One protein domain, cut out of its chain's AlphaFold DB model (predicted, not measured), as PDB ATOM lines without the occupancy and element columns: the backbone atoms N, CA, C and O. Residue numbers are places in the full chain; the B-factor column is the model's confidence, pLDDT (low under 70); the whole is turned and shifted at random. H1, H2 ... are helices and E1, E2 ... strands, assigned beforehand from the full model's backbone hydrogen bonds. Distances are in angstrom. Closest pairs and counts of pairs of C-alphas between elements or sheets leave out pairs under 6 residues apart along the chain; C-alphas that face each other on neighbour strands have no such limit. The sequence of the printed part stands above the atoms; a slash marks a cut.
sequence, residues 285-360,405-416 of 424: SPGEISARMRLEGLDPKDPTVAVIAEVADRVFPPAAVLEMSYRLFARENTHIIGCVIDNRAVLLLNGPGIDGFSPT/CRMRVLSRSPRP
ATOM      1  N   SER A 285     -63.815  -1.052  35.317       87.56
ATOM      2  CA  SER A 285     -64.486  -2.349  35.229       87.56
ATOM      3  C   SER A 285     -63.663  -3.385  34.432       87.56
ATOM      4  O   SER A 285     -63.001  -3.032  33.452       87.56
ATOM      5  N   PRO A 286     -63.782  -4.695  34.734       84.75
ATOM      6  CA  PRO A 286     -63.138  -5.753  33.944       84.75
ATOM      7  C   PRO A 286     -63.522  -5.754  32.454       84.75
ATOM      8  O   PRO A 286     -62.735  -6.173  31.601       84.75
ATOM      9  N   GLY A 287     -64.733  -5.285  32.126       88.00
ATOM     10  CA  GLY A 287     -65.202  -5.149  30.746       88.00
ATOM     11  C   GLY A 287     -64.458  -4.055  29.981       88.00
ATOM     12  O   GLY A 287     -64.100  -4.258  28.821       88.00
ATOM     13  N   GLU A 288     -64.162  -2.939  30.645       87.56
ATOM     14  CA  GLU A 288     -63.384  -1.837  30.078       87.56
ATOM     15  C   GLU A 288     -61.917  -2.231  29.863       87.56
ATOM     16  O   GLU A 288     -61.384  -2.017  28.776       87.56
ATOM     17  N   ILE A 289     -61.297  -2.904  30.842       87.00
ATOM     18  CA  ILE A 289     -59.942  -3.466  30.698       87.00
ATOM     19  C   ILE A 289     -59.886  -4.404  29.489       87.00
ATOM     20  O   ILE A 289     -59.017  -4.272  28.631       87.00
ATOM     21  N   SER A 290     -60.862  -5.312  29.379       90.38
ATOM     22  CA  SER A 290     -60.943  -6.255  28.259       90.38
ATOM     23  C   SER A 290     -61.117  -5.558  26.907       90.38
ATOM     24  O   SER A 290     -60.661  -6.076  25.890       90.38
ATOM     25  N   ALA A 291     -61.817  -4.422  26.854       89.81
ATOM     26  CA  ALA A 291     -61.969  -3.643  25.629       89.81
ATOM     27  C   ALA A 291     -60.644  -2.980  25.223       89.81
ATOM     28  O   ALA A 291     -60.227  -3.128  24.078       89.81
ATOM     29  N   ARG A 292     -59.949  -2.335  26.170       88.44
ATOM     30  CA  ARG A 292     -58.646  -1.691  25.929       88.44
ATOM     31  C   ARG A 292     -57.564  -2.701  25.536       88.44
ATOM     32  O   ARG A 292     -56.833  -2.459  24.589       88.44
ATOM     33  N   MET A 293     -57.526  -3.870  26.180       90.94
ATOM     34  CA  MET A 293     -56.631  -4.968  25.788       90.94
ATOM     35  C   MET A 293     -56.817  -5.369  24.318       90.94
ATOM     36  O   MET A 293     -55.833  -5.495  23.600       90.94
ATOM     37  N   ARG A 294     -58.067  -5.505  23.851       91.69
ATOM     38  CA  ARG A 294     -58.352  -5.854  22.448       91.69
ATOM     39  C   ARG A 294     -57.955  -4.758  21.463       91.69
ATOM     40  O   ARG A 294     -57.555  -5.092  20.353       91.69
ATOM     41  N   LEU A 295     -58.073  -3.482  21.844       90.06
ATOM     42  CA  LEU A 295     -57.624  -2.361  21.008       90.06
ATOM     43  C   LEU A 295     -56.107  -2.400  20.781       90.06
ATOM     44  O   LEU A 295     -55.659  -2.125  19.674       90.06
ATOM     45  N   GLU A 296     -55.348  -2.835  21.787       89.31
ATOM     46  CA  GLU A 296     -53.893  -3.030  21.714       89.31
ATOM     47  C   GLU A 296     -53.486  -4.414  21.162       89.31
ATOM     48  O   GLU A 296     -52.318  -4.796  21.209       89.31
ATOM     49  N   GLY A 297     -54.442  -5.202  20.654       89.81
ATOM     50  CA  GLY A 297     -54.178  -6.513  20.050       89.81
ATOM     51  C   GLY A 297     -53.924  -7.660  21.035       89.81
ATOM     52  O   GLY A 297     -53.481  -8.726  20.616       89.81
ATOM     53  N   LEU A 298     -54.215  -7.479  22.326       91.69
ATOM     54  CA  LEU A 298     -54.151  -8.542  23.332       91.69
ATOM     55  C   LEU A 298     -55.486  -9.303  23.422       91.69
ATOM     56  O   LEU A 298     -56.561  -8.696  23.368       91.69
ATOM     57  N   ASP A 299     -55.437 -10.616  23.652       92.50
ATOM     58  CA  ASP A 299     -56.618 -11.405  24.007       92.50
ATOM     59  C   ASP A 299     -56.805 -11.408  25.538       92.50
ATOM     60  O   ASP A 299     -56.005 -12.004  26.263       92.50
ATOM     61  N   PRO A 300     -57.877 -10.792  26.071       91.19
ATOM     62  CA  PRO A 300     -58.151 -10.790  27.507       91.19
ATOM     63  C   PRO A 300     -58.492 -12.175  28.088       91.19
ATOM     64  O   PRO A 300     -58.660 -12.295  29.301       91.19
ATOM     65  N   LYS A 301     -58.659 -13.211  27.255       90.00
ATOM     66  CA  LYS A 301     -58.821 -14.604  27.702       90.00
ATOM     67  C   LYS A 301     -57.490 -15.313  27.917       90.00
ATOM     68  O   LYS A 301     -57.459 -16.291  28.665       90.00
ATOM     69  N   ASP A 302     -56.435 -14.841  27.264       91.44
ATOM     70  CA  ASP A 302     -55.101 -15.395  27.413       91.44
ATOM     71  C   ASP A 302     -54.422 -14.843  28.670       91.44
ATOM     72  O   ASP A 302     -54.713 -13.724  29.111       91.44
ATOM     73  N   PRO A 303     -53.500 -15.610  29.271       90.12
ATOM     74  CA  PRO A 303     -52.749 -15.115  30.408       90.12
ATOM     75  C   PRO A 303     -51.873 -13.924  30.011       90.12
ATOM     76  O   PRO A 303     -51.352 -13.854  28.897       90.12
ATOM     77  N   THR A 304     -51.711 -12.982  30.945       89.25
ATOM     78  CA  THR A 304     -50.887 -11.783  30.766       89.25
ATOM     79  C   THR A 304     -49.861 -11.677  31.887       89.25
ATOM     80  O   THR A 304     -50.198 -11.744  33.069       89.25
ATOM     81  N   VAL A 305     -48.601 -11.472  31.519       89.06
ATOM     82  CA  VAL A 305     -47.493 -11.230  32.446       89.06
ATOM     83  C   VAL A 305     -46.928  -9.837  32.205       89.06
ATOM     84  O   VAL A 305     -46.634  -9.482  31.066       89.06
ATOM     85  N   ALA A 306     -46.747  -9.062  33.276       89.25
ATOM     86  CA  ALA A 306     -46.065  -7.778  33.213       89.25
ATOM     87  C   ALA A 306     -44.575  -7.952  33.538       89.25
ATOM     88  O   ALA A 306     -44.205  -8.559  34.549       89.25
ATOM     89  N   VAL A 307     -43.707  -7.399  32.697       90.25
ATOM     90  CA  VAL A 307     -42.257  -7.376  32.909       90.25
ATOM     91  C   VAL A 307     -41.802  -5.936  33.021       90.25
ATOM     92  O   VAL A 307     -42.107  -5.117  32.161       90.25
ATOM     93  N   ILE A 308     -41.050  -5.644  34.078       90.19
ATOM     94  CA  ILE A 308     -40.380  -4.362  34.260       90.19
ATOM     95  C   ILE A 308     -38.888  -4.600  34.048       90.19
ATOM     96  O   ILE A 308     -38.269  -5.382  34.780       90.19
ATOM     97  N   ALA A 309     -38.330  -3.951  33.033       88.94
ATOM     98  CA  ALA A 309     -36.916  -4.006  32.699       88.94
ATOM     99  C   ALA A 309     -36.248  -2.667  33.026       88.94
ATOM    100  O   ALA A 309     -36.716  -1.593  32.637       88.94
ATOM    101  N   GLU A 310     -35.145  -2.748  33.764       84.75
ATOM    102  CA  GLU A 310     -34.375  -1.599  34.226       84.75
ATOM    103  C   GLU A 310     -32.885  -1.850  33.998       84.75
ATOM    104  O   GLU A 310     -32.377  -2.957  34.201       84.75
ATOM    105  N   VAL A 311     -32.166  -0.798  33.620       83.69
ATOM    106  CA  VAL A 311     -30.706  -0.809  33.505       83.69
ATOM    107  C   VAL A 311     -30.128   0.065  34.615       83.69
ATOM    108  O   VAL A 311     -30.708   1.085  34.986       83.69
ATOM    109  N   ALA A 312     -29.015  -0.377  35.206       82.38
ATOM    110  CA  ALA A 312     -28.357   0.356  36.290       82.38
ATOM    111  C   ALA A 312     -27.767   1.695  35.818       82.38
ATOM    112  O   ALA A 312     -27.720   2.656  36.589       82.38
ATOM    113  N   ASP A 313     -27.331   1.745  34.560       82.56
ATOM    114  CA  ASP A 313     -26.899   2.969  33.904       82.56
ATOM    115  C   ASP A 313     -28.108   3.852  33.566       82.56
ATOM    116  O   ASP A 313     -28.997   3.465  32.811       82.56
ATOM    117  N   ARG A 314     -28.128   5.053  34.148       75.50
ATOM    118  CA  ARG A 314     -29.200   6.038  33.960       75.50
ATOM    119  C   ARG A 314     -29.094   6.797  32.641       75.50
ATOM    120  O   ARG A 314     -30.069   7.432  32.256       75.50
ATOM    121  N   VAL A 315     -27.930   6.765  31.994       81.62
ATOM    122  CA  VAL A 315     -27.707   7.369  30.674       81.62
ATOM    123  C   VAL A 315     -28.300   6.485  29.572       81.62
ATOM    124  O   VAL A 315     -28.661   6.979  28.505       81.62
ATOM    125  N   PHE A 316     -28.457   5.186  29.841       86.69
ATOM    126  CA  PHE A 316     -29.001   4.236  28.885       86.69
ATOM    127  C   PHE A 316     -30.502   4.493  28.629       86.69
ATOM    128  O   PHE A 316     -31.296   4.465  29.577       86.69
ATOM    129  N   PRO A 317     -30.937   4.712  27.372       86.88
ATOM    130  CA  PRO A 317     -32.319   5.089  27.084       86.88
ATOM    131  C   PRO A 317     -33.314   3.974  27.454       86.88
ATOM    132  O   PRO A 317     -33.194   2.857  26.943       86.88
ATOM    133  N   PRO A 318     -34.369   4.242  28.249       88.44
ATOM    134  CA  PRO A 318     -35.378   3.230  28.580       88.44
ATOM    135  C   PRO A 318     -36.099   2.667  27.352       88.44
ATOM    136  O   PRO A 318     -36.494   1.504  27.345       88.44
ATOM    137  N   ALA A 319     -36.250   3.473  26.297       87.06
ATOM    138  CA  ALA A 319     -36.799   3.019  25.024       87.06
ATOM    139  C   ALA A 319     -35.902   1.956  24.361       87.06
ATOM    140  O   ALA A 319     -36.415   0.996  23.797       87.06
ATOM    141  N   ALA A 320     -34.577   2.060  24.501       88.69
ATOM    142  CA  ALA A 320     -33.663   1.027  24.026       88.69
ATOM    143  C   ALA A 320     -33.791  -0.255  24.861       88.69
ATOM    144  O   ALA A 320     -33.833  -1.351  24.308       88.69
ATOM    145  N   VAL A 321     -33.946  -0.134  26.188       90.06
ATOM    146  CA  VAL A 321     -34.228  -1.287  27.070       90.06
ATOM    147  C   VAL A 321     -35.508  -1.999  26.643       90.06
ATOM    148  O   VAL A 321     -35.548  -3.231  26.596       90.06
ATOM    149  N   LEU A 322     -36.549  -1.230  26.323       89.88
ATOM    150  CA  LEU A 322     -37.825  -1.747  25.856       89.88
ATOM    151  C   LEU A 322     -37.664  -2.535  24.547       89.88
ATOM    152  O   LEU A 322     -38.082  -3.688  24.477       89.88
ATOM    153  N   GLU A 323     -36.987  -1.965  23.556       87.50
ATOM    154  CA  GLU A 323     -36.738  -2.591  22.248       87.50
ATOM    155  C   GLU A 323     -35.857  -3.843  22.336       87.50
ATOM    156  O   GLU A 323     -36.135  -4.876  21.720       87.50
ATOM    157  N   MET A 324     -34.826  -3.816  23.180       86.00
ATOM    158  CA  MET A 324     -34.032  -5.008  23.478       86.00
ATOM    159  C   MET A 324     -34.879  -6.095  24.153       86.00
ATOM    160  O   MET A 324     -34.734  -7.278  23.835       86.00
ATOM    161  N   SER A 325     -35.789  -5.708  25.051       89.06
ATOM    162  CA  SER A 325     -36.689  -6.635  25.747       89.06
ATOM    163  C   SER A 325     -37.707  -7.264  24.795       89.06
ATOM    164  O   SER A 325     -37.947  -8.467  24.882       89.06
ATOM    165  N   TYR A 326     -38.239  -6.499  23.835       87.25
ATOM    166  CA  TYR A 326     -39.074  -7.029  22.754       87.25
ATOM    167  C   TYR A 326     -38.373  -8.164  22.007       87.25
ATOM    168  O   TYR A 326     -38.928  -9.254  21.864       87.25
ATOM    169  N   ARG A 327     -37.120  -7.939  21.591       84.88
ATOM    170  CA  ARG A 327     -36.321  -8.948  20.879       84.88
ATOM    171  C   ARG A 327     -36.015 -10.165  21.747       84.88
ATOM    172  O   ARG A 327     -36.052 -11.288  21.255       84.88
ATOM    173  N   LEU A 328     -35.732  -9.956  23.032       85.38
ATOM    174  CA  LEU A 328     -35.419 -11.036  23.968       85.38
ATOM    175  C   LEU A 328     -36.625 -11.947  24.242       85.38
ATOM    176  O   LEU A 328     -36.460 -13.153  24.433       85.38
ATOM    177  N   PHE A 329     -37.827 -11.375  24.293       85.56
ATOM    178  CA  PHE A 329     -39.041 -12.090  24.683       85.56
ATOM    179  C   PHE A 329     -39.904 -12.551  23.513       85.56
ATOM    180  O   PHE A 329     -40.879 -13.267  23.748       85.56
ATOM    181  N   ALA A 330     -39.541 -12.191  22.282       82.88
ATOM    182  CA  ALA A 330     -40.199 -12.668  21.077       82.88
ATOM    183  C   ALA A 330     -40.279 -14.208  21.077       82.88
ATOM    184  O   ALA A 330     -39.267 -14.913  21.092       82.88
ATOM    185  N   ARG A 331     -41.506 -14.733  21.100       81.25
ATOM    186  CA  ARG A 331     -41.834 -16.166  21.100       81.25
ATOM    187  C   ARG A 331     -43.017 -16.400  20.167       81.25
ATOM    188  O   ARG A 331     -43.848 -15.512  19.989       81.25
ATOM    189  N   GLU A 332     -43.108 -17.598  19.595       74.69
ATOM    190  CA  GLU A 332     -44.305 -18.001  18.848       74.69
ATOM    191  C   GLU A 332     -45.542 -17.933  19.759       74.69
ATOM    192  O   GLU A 332     -45.506 -18.417  20.890       74.69
ATOM    193  N   ASN A 333     -46.632 -17.354  19.248       79.94
ATOM    194  CA  ASN A 333     -47.922 -17.191  19.935       79.94
ATOM    195  C   ASN A 333     -47.920 -16.280  21.179       79.94
ATOM    196  O   ASN A 333     -48.860 -16.343  21.968       79.94
ATOM    197  N   THR A 334     -46.922 -15.406  21.344       88.31
ATOM    198  CA  THR A 334     -46.943 -14.353  22.373       88.31
ATOM    199  C   THR A 334     -47.094 -12.985  21.719       88.31
ATOM    200  O   THR A 334     -46.227 -12.561  20.957       88.31
ATOM    201  N   HIS A 335     -48.158 -12.265  22.065       90.75
ATOM    202  CA  HIS A 335     -48.294 -10.842  21.777       90.75
ATOM    203  C   HIS A 335     -47.566 -10.042  22.853       90.75
ATOM    204  O   HIS A 335     -47.734 -10.288  24.049       90.75
ATOM    205  N   ILE A 336     -46.735  -9.096  22.430       90.88
ATOM    206  CA  ILE A 336     -45.987  -8.224  23.330       90.88
ATOM    207  C   ILE A 336     -46.364  -6.795  22.984       90.88
ATOM    208  O   ILE A 336     -46.241  -6.380  21.833       90.88
ATOM    209  N   ILE A 337     -46.785  -6.041  23.989       91.44
ATOM    210  CA  ILE A 337     -46.872  -4.583  23.921       91.44
ATOM    211  C   ILE A 337     -46.052  -3.996  25.059       91.44
ATOM    212  O   ILE A 337     -45.816  -4.659  26.069       91.44
ATOM    213  N   GLY A 338     -45.613  -2.756  24.924       91.69
ATOM    214  CA  GLY A 338     -44.805  -2.134  25.947       91.69
ATOM    215  C   GLY A 338     -44.691  -0.630  25.796       91.69
ATOM    216  O   GLY A 338     -45.042  -0.035  24.781       91.69
ATOM    217  N   CYS A 339     -44.253  -0.015  26.881       92.56
ATOM    218  CA  CYS A 339     -44.140   1.423  27.026       92.56
ATOM    219  C   CYS A 339     -43.011   1.766  27.994       92.56
ATOM    220  O   CYS A 339     -42.436   0.900  28.659       92.56
ATOM    221  N   VAL A 340     -42.712   3.059  28.089       90.31
ATOM    222  CA  VAL A 340     -41.825   3.600  29.114       90.31
ATOM    223  C   VAL A 340     -42.665   4.362  30.136       90.31
ATOM    224  O   VAL A 340     -43.380   5.296  29.777       90.31
ATOM    225  N   ILE A 341     -42.564   3.977  31.410       88.25
ATOM    226  CA  ILE A 341     -43.217   4.650  32.543       88.25
ATOM    227  C   ILE A 341     -42.154   4.929  33.600       88.25
ATOM    228  O   ILE A 341     -41.403   4.027  33.965       88.25
ATOM    229  N   ASP A 342     -42.068   6.174  34.070       86.94
ATOM    230  CA  ASP A 342     -41.137   6.602  35.125       86.94
ATOM    231  C   ASP A 342     -39.689   6.123  34.896       86.94
ATOM    232  O   ASP A 342     -39.015   5.638  35.805       86.94
ATOM    233  N   ASN A 343     -39.219   6.253  33.648       83.94
ATOM    234  CA  ASN A 343     -37.887   5.839  33.190       83.94
ATOM    235  C   ASN A 343     -37.625   4.319  33.241       83.94
ATOM    236  O   ASN A 343     -36.476   3.886  33.338       83.94
ATOM    237  N   ARG A 344     -38.679   3.500  33.180       88.88
ATOM    238  CA  ARG A 344     -38.606   2.032  33.182       88.88
ATOM    239  C   ARG A 344     -39.321   1.475  31.965       88.88
ATOM    240  O   ARG A 344     -40.405   1.944  31.622       88.88
ATOM    241  N   ALA A 345     -38.735   0.462  31.337       91.69
ATOM    242  CA  ALA A 345     -39.407  -0.275  30.281       91.69
ATOM    243  C   ALA A 345     -40.416  -1.239  30.911       91.69
ATOM    244  O   ALA A 345     -40.052  -2.063  31.754       91.69
ATOM    245  N   VAL A 346     -41.681  -1.135  30.513       92.62
ATOM    246  CA  VAL A 346     -42.762  -2.010  30.968       92.62
ATOM    247  C   VAL A 346     -43.330  -2.745  29.767       92.62
ATOM    248  O   VAL A 346     -43.725  -2.114  28.790       92.62
ATOM    249  N   LEU A 347     -43.384  -4.072  29.845       92.81
ATOM    250  CA  LEU A 347     -43.920  -4.942  28.803       92.81
ATOM    251  C   LEU A 347     -45.090  -5.759  29.345       92.81
ATOM    252  O   LEU A 347     -45.033  -6.253  30.471       92.81
ATOM    253  N   LEU A 348     -46.117  -5.945  28.523       92.06
ATOM    254  CA  LEU A 348     -47.204  -6.891  28.734       92.06
ATOM    255  C   LEU A 348     -47.053  -8.017  27.716       92.06
ATOM    256  O   LEU A 348     -47.122  -7.785  26.511       92.06
ATOM    257  N   LEU A 349     -46.837  -9.230  28.212       92.62
ATOM    258  CA  LEU A 349     -46.740 -10.442  27.410       92.62
ATOM    259  C   LEU A 349     -48.061 -11.187  27.544       92.62
ATOM    260  O   LEU A 349     -48.425 -11.573  28.654       92.62
ATOM    261  N   ASN A 350     -48.771 -11.378  26.440       93.19
ATOM    262  CA  ASN A 350     -50.079 -12.015  26.396       93.19
ATOM    263  C   ASN A 350     -50.059 -13.197  25.432       93.19
ATOM    264  O   ASN A 350     -49.612 -13.071  24.294       93.19
ATOM    265  N   GLY A 351     -50.517 -14.350  25.896       91.38
ATOM    266  CA  GLY A 351     -50.602 -15.540  25.061       91.38
ATOM    267  C   GLY A 351     -50.569 -16.831  25.870       91.38
ATOM    268  O   GLY A 351     -50.200 -16.831  27.050       91.38
ATOM    269  N   PRO A 352     -50.941 -17.959  25.254       85.12
ATOM    270  CA  PRO A 352     -51.011 -19.245  25.928       85.12
ATOM    271  C   PRO A 352     -49.642 -19.679  26.476       85.12
ATOM    272  O   PRO A 352     -48.620 -19.619  25.796       85.12
ATOM    273  N   GLY A 353     -49.620 -20.162  27.723       80.19
ATOM    274  CA  GLY A 353     -48.410 -20.701  28.355       80.19
ATOM    275  C   GLY A 353     -47.441 -19.657  28.922       80.19
ATOM    276  O   GLY A 353     -46.362 -20.033  29.386       80.19
ATOM    277  N   ILE A 354     -47.808 -18.367  28.938       82.88
ATOM    278  CA  ILE A 354     -46.964 -17.307  29.510       82.88
ATOM    279  C   ILE A 354     -46.959 -17.285  31.051       82.88
ATOM    280  O   ILE A 354     -46.051 -16.711  31.643       82.88
ATOM    281  N   ASP A 355     -47.894 -17.965  31.723       76.25
ATOM    282  CA  ASP A 355     -48.009 -18.000  33.197       76.25
ATOM    283  C   ASP A 355     -46.739 -18.493  33.924       76.25
ATOM    284  O   ASP A 355     -46.512 -18.159  35.087       76.25
ATOM    285  N   GLY A 356     -45.894 -19.277  33.242       70.25
ATOM    286  CA  GLY A 356     -44.607 -19.774  33.745       70.25
ATOM    287  C   GLY A 356     -43.388 -18.965  33.289       70.25
ATOM    288  O   GLY A 356     -42.263 -19.464  33.357       70.25
ATOM    289  N   PHE A 357     -43.583 -17.760  32.754       75.00
ATOM    290  CA  PHE A 357     -42.508 -16.956  32.182       75.00
ATOM    291  C   PHE A 357     -41.438 -16.582  33.222       75.00
ATOM    292  O   PHE A 357     -41.724 -15.968  34.248       75.00
ATOM    293  N   SER A 358     -40.177 -16.907  32.910       72.94
ATOM    294  CA  SER A 358     -38.998 -16.459  33.656       72.94
ATOM    295  C   SER A 358     -38.020 -15.746  32.716       72.94
ATOM    296  O   SER A 358     -37.640 -16.332  31.695       72.94
ATOM    297  N   PRO A 359     -37.541 -14.535  33.058       65.19
ATOM    298  CA  PRO A 359     -36.662 -13.739  32.205       65.19
ATOM    299  C   PRO A 359     -35.261 -14.356  32.093       65.19
ATOM    300  O   PRO A 359     -34.511 -14.017  31.187       65.19
ATOM    301  N   THR A 360     -34.910 -15.297  32.977       59.81
ATOM    302  CA  THR A 360     -33.642 -16.042  32.945       59.81
ATOM    303  C   THR A 360     -33.684 -17.296  32.070       59.81
ATOM    304  O   THR A 360     -32.658 -17.946  31.887       59.81
ATOM    305  N   CYS A 405     -28.325  -5.373  33.441       42.94
ATOM    306  CA  CYS A 405     -29.768  -5.227  33.267       42.94
ATOM    307  C   CYS A 405     -30.483  -6.097  34.314       42.94
ATOM    308  O   CYS A 405     -30.182  -7.287  34.455       42.94
ATOM    309  N   ARG A 406     -31.406  -5.511  35.082       56.50
ATOM    310  CA  ARG A 406     -32.246  -6.233  36.046       56.50
ATOM    311  C   ARG A 406     -33.671  -6.276  35.513       56.50
ATOM    312  O   ARG A 406     -34.284  -5.245  35.264       56.50
ATOM    313  N   MET A 407     -34.211  -7.484  35.382       58.03
ATOM    314  CA  MET A 407     -35.592  -7.708  34.955       58.03
ATOM    315  C   MET A 407     -36.395  -8.284  36.112       58.03
ATOM    316  O   MET A 407     -35.994  -9.277  36.724       58.03
ATOM    317  N   ARG A 408     -37.542  -7.671  36.408       64.00
ATOM    318  CA  ARG A 408     -38.488  -8.160  37.411       64.00
ATOM    319  C   ARG A 408     -39.798  -8.528  36.731       64.00
ATOM    320  O   ARG A 408     -40.378  -7.721  36.012       64.00
ATOM    321  N   VAL A 409     -40.278  -9.739  36.999       54.22
ATOM    322  CA  VAL A 409     -41.600 -10.191  36.555       54.22
ATOM    323  C   VAL A 409     -42.618  -9.911  37.648       54.22
ATOM    324  O   VAL A 409     -42.406 -10.269  38.808       54.22
ATOM    325  N   LEU A 410     -43.723  -9.281  37.269       52.06
ATOM    326  CA  LEU A 410     -44.918  -9.145  38.086       52.06
ATOM    327  C   LEU A 410     -46.033  -9.929  37.385       52.06
ATOM    328  O   LEU A 410     -46.581  -9.488  36.375       52.06
ATOM    329  N   SER A 411     -46.360 -11.118  37.889       43.53
ATOM    330  CA  SER A 411     -47.504 -11.881  37.390       43.53
ATOM    331  C   SER A 411     -48.785 -11.436  38.102       43.53
ATOM    332  O   SER A 411     -48.880 -11.440  39.331       43.53
ATOM    333  N   ARG A 412     -49.793 -11.052  37.319       44.84
ATOM    334  CA  ARG A 412     -51.190 -10.949  37.754       44.84
ATOM    335  C   ARG A 412     -52.043 -11.600  36.671       44.84
ATOM    336  O   ARG A 412     -52.307 -10.975  35.654       44.84
ATOM    337  N   SER A 413     -52.491 -12.834  36.890       33.84
ATOM    338  CA  SER A 413     -53.558 -13.400  36.059       33.84
ATOM    339  C   SER A 413     -54.865 -12.669  36.403       33.84
ATOM    340  O   SER A 413     -55.251 -12.661  37.582       33.84
ATOM    341  N   PRO A 414     -55.577 -12.061  35.436       33.50
ATOM    342  CA  PRO A 414     -56.944 -11.617  35.666       33.50
ATOM    343  C   PRO A 414     -57.769 -12.852  36.037       33.50
ATOM    344  O   PRO A 414     -57.721 -13.871  35.345       33.50
ATOM    345  N   ARG A 415     -58.503 -12.819  37.155       30.69
ATOM    346  CA  ARG A 415     -59.385 -13.942  37.503       30.69
ATOM    347  C   ARG A 415     -60.411 -14.114  36.375       30.69
ATOM    348  O   ARG A 415     -61.109 -13.143  36.076       30.69
ATOM    349  N   PRO A 416     -60.566 -15.312  35.786       28.05
ATOM    350  CA  PRO A 416     -61.613 -15.535  34.806       28.05
ATOM    351  C   PRO A 416     -62.966 -15.296  35.477       28.05
ATOM    352  O   PRO A 416     -63.267 -15.867  36.532       28.05
TER     353      PRO A 416
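Overview. This is residues 285 to 360 and 405 to 416 of the 424 residues of the protein "PucR family transcriptional regulator ligand-binding domain-containing protein" of Microbacterium schleiferi (UniProt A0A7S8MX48). A strongly twisted sheet of four strands is covered on one face by H2, while H1 sits off the sheet, away from H2, before the start of E1. The 88 printed residues hold two named helices and four named strands in the order H1 E1 H2 E2 E3 E4; the sheet runs E2 - E3 - E1 - E4, all antiparallel, and the class is mixed, helices and strands. The whole is compact, with a radius of gyration of the C-alphas of 13.2 A, and elongated, spanning 40 by 25 by 19 A.

Arrangement. H1, residues 286 to 295, is not on the sheet. E1, residues 304 to 311, is an inner strand. H2, residues 318 to 329, is on the sheet, giving two layers, a helix on one face of a sheet. E2, residues 335 to 341, and E3, residues 344 to 350, form a hairpin at 159 degrees between directions, with N 337 and O 348 3.1 A apart. The closest C-alphas of H2 and E3 are those of Leu 322 and Ala 345, 4.9 A. E3 and E1 are antiparallel at 156 degrees, with N 307 and O 347 at 2.8 A. E1, H2 and E2 make a split strand-helix-strand unit, two strands running the same way with E3 between them; its crossover is right-handed. E4, residues 405 to 411, is an edge strand, antiparallel to E1 at 159 degrees, with N 308 and O 408 at 2.9 A. H1 is apart from H2, E2, E3 and E4. In H1 and H2 every O i to N i+4 pair is within hydrogen-bond range.

Along the chain. H1 begins at C-alpha 286 (-63.138, -5.753, 33.944) and is 14.5 A long. E1 is 23.1 A, H2 16.2 A, E2 19.5 A, E3 19.4 A. E4, 19.4 A, ends at C-alpha 411 (-47.504, -11.881, 37.390).

Size, cuts and confidence. The C-alphas farthest apart, Val 315 and Pro 416, are 41.1 A apart. Residues 361 to 404 are not printed; C-alphas 360 and 405 are 11.5 A apart across this cut. Of the links printed whole, none is long. Low confidence, under 70, falls on residues 359 to 360 and 405 to 416.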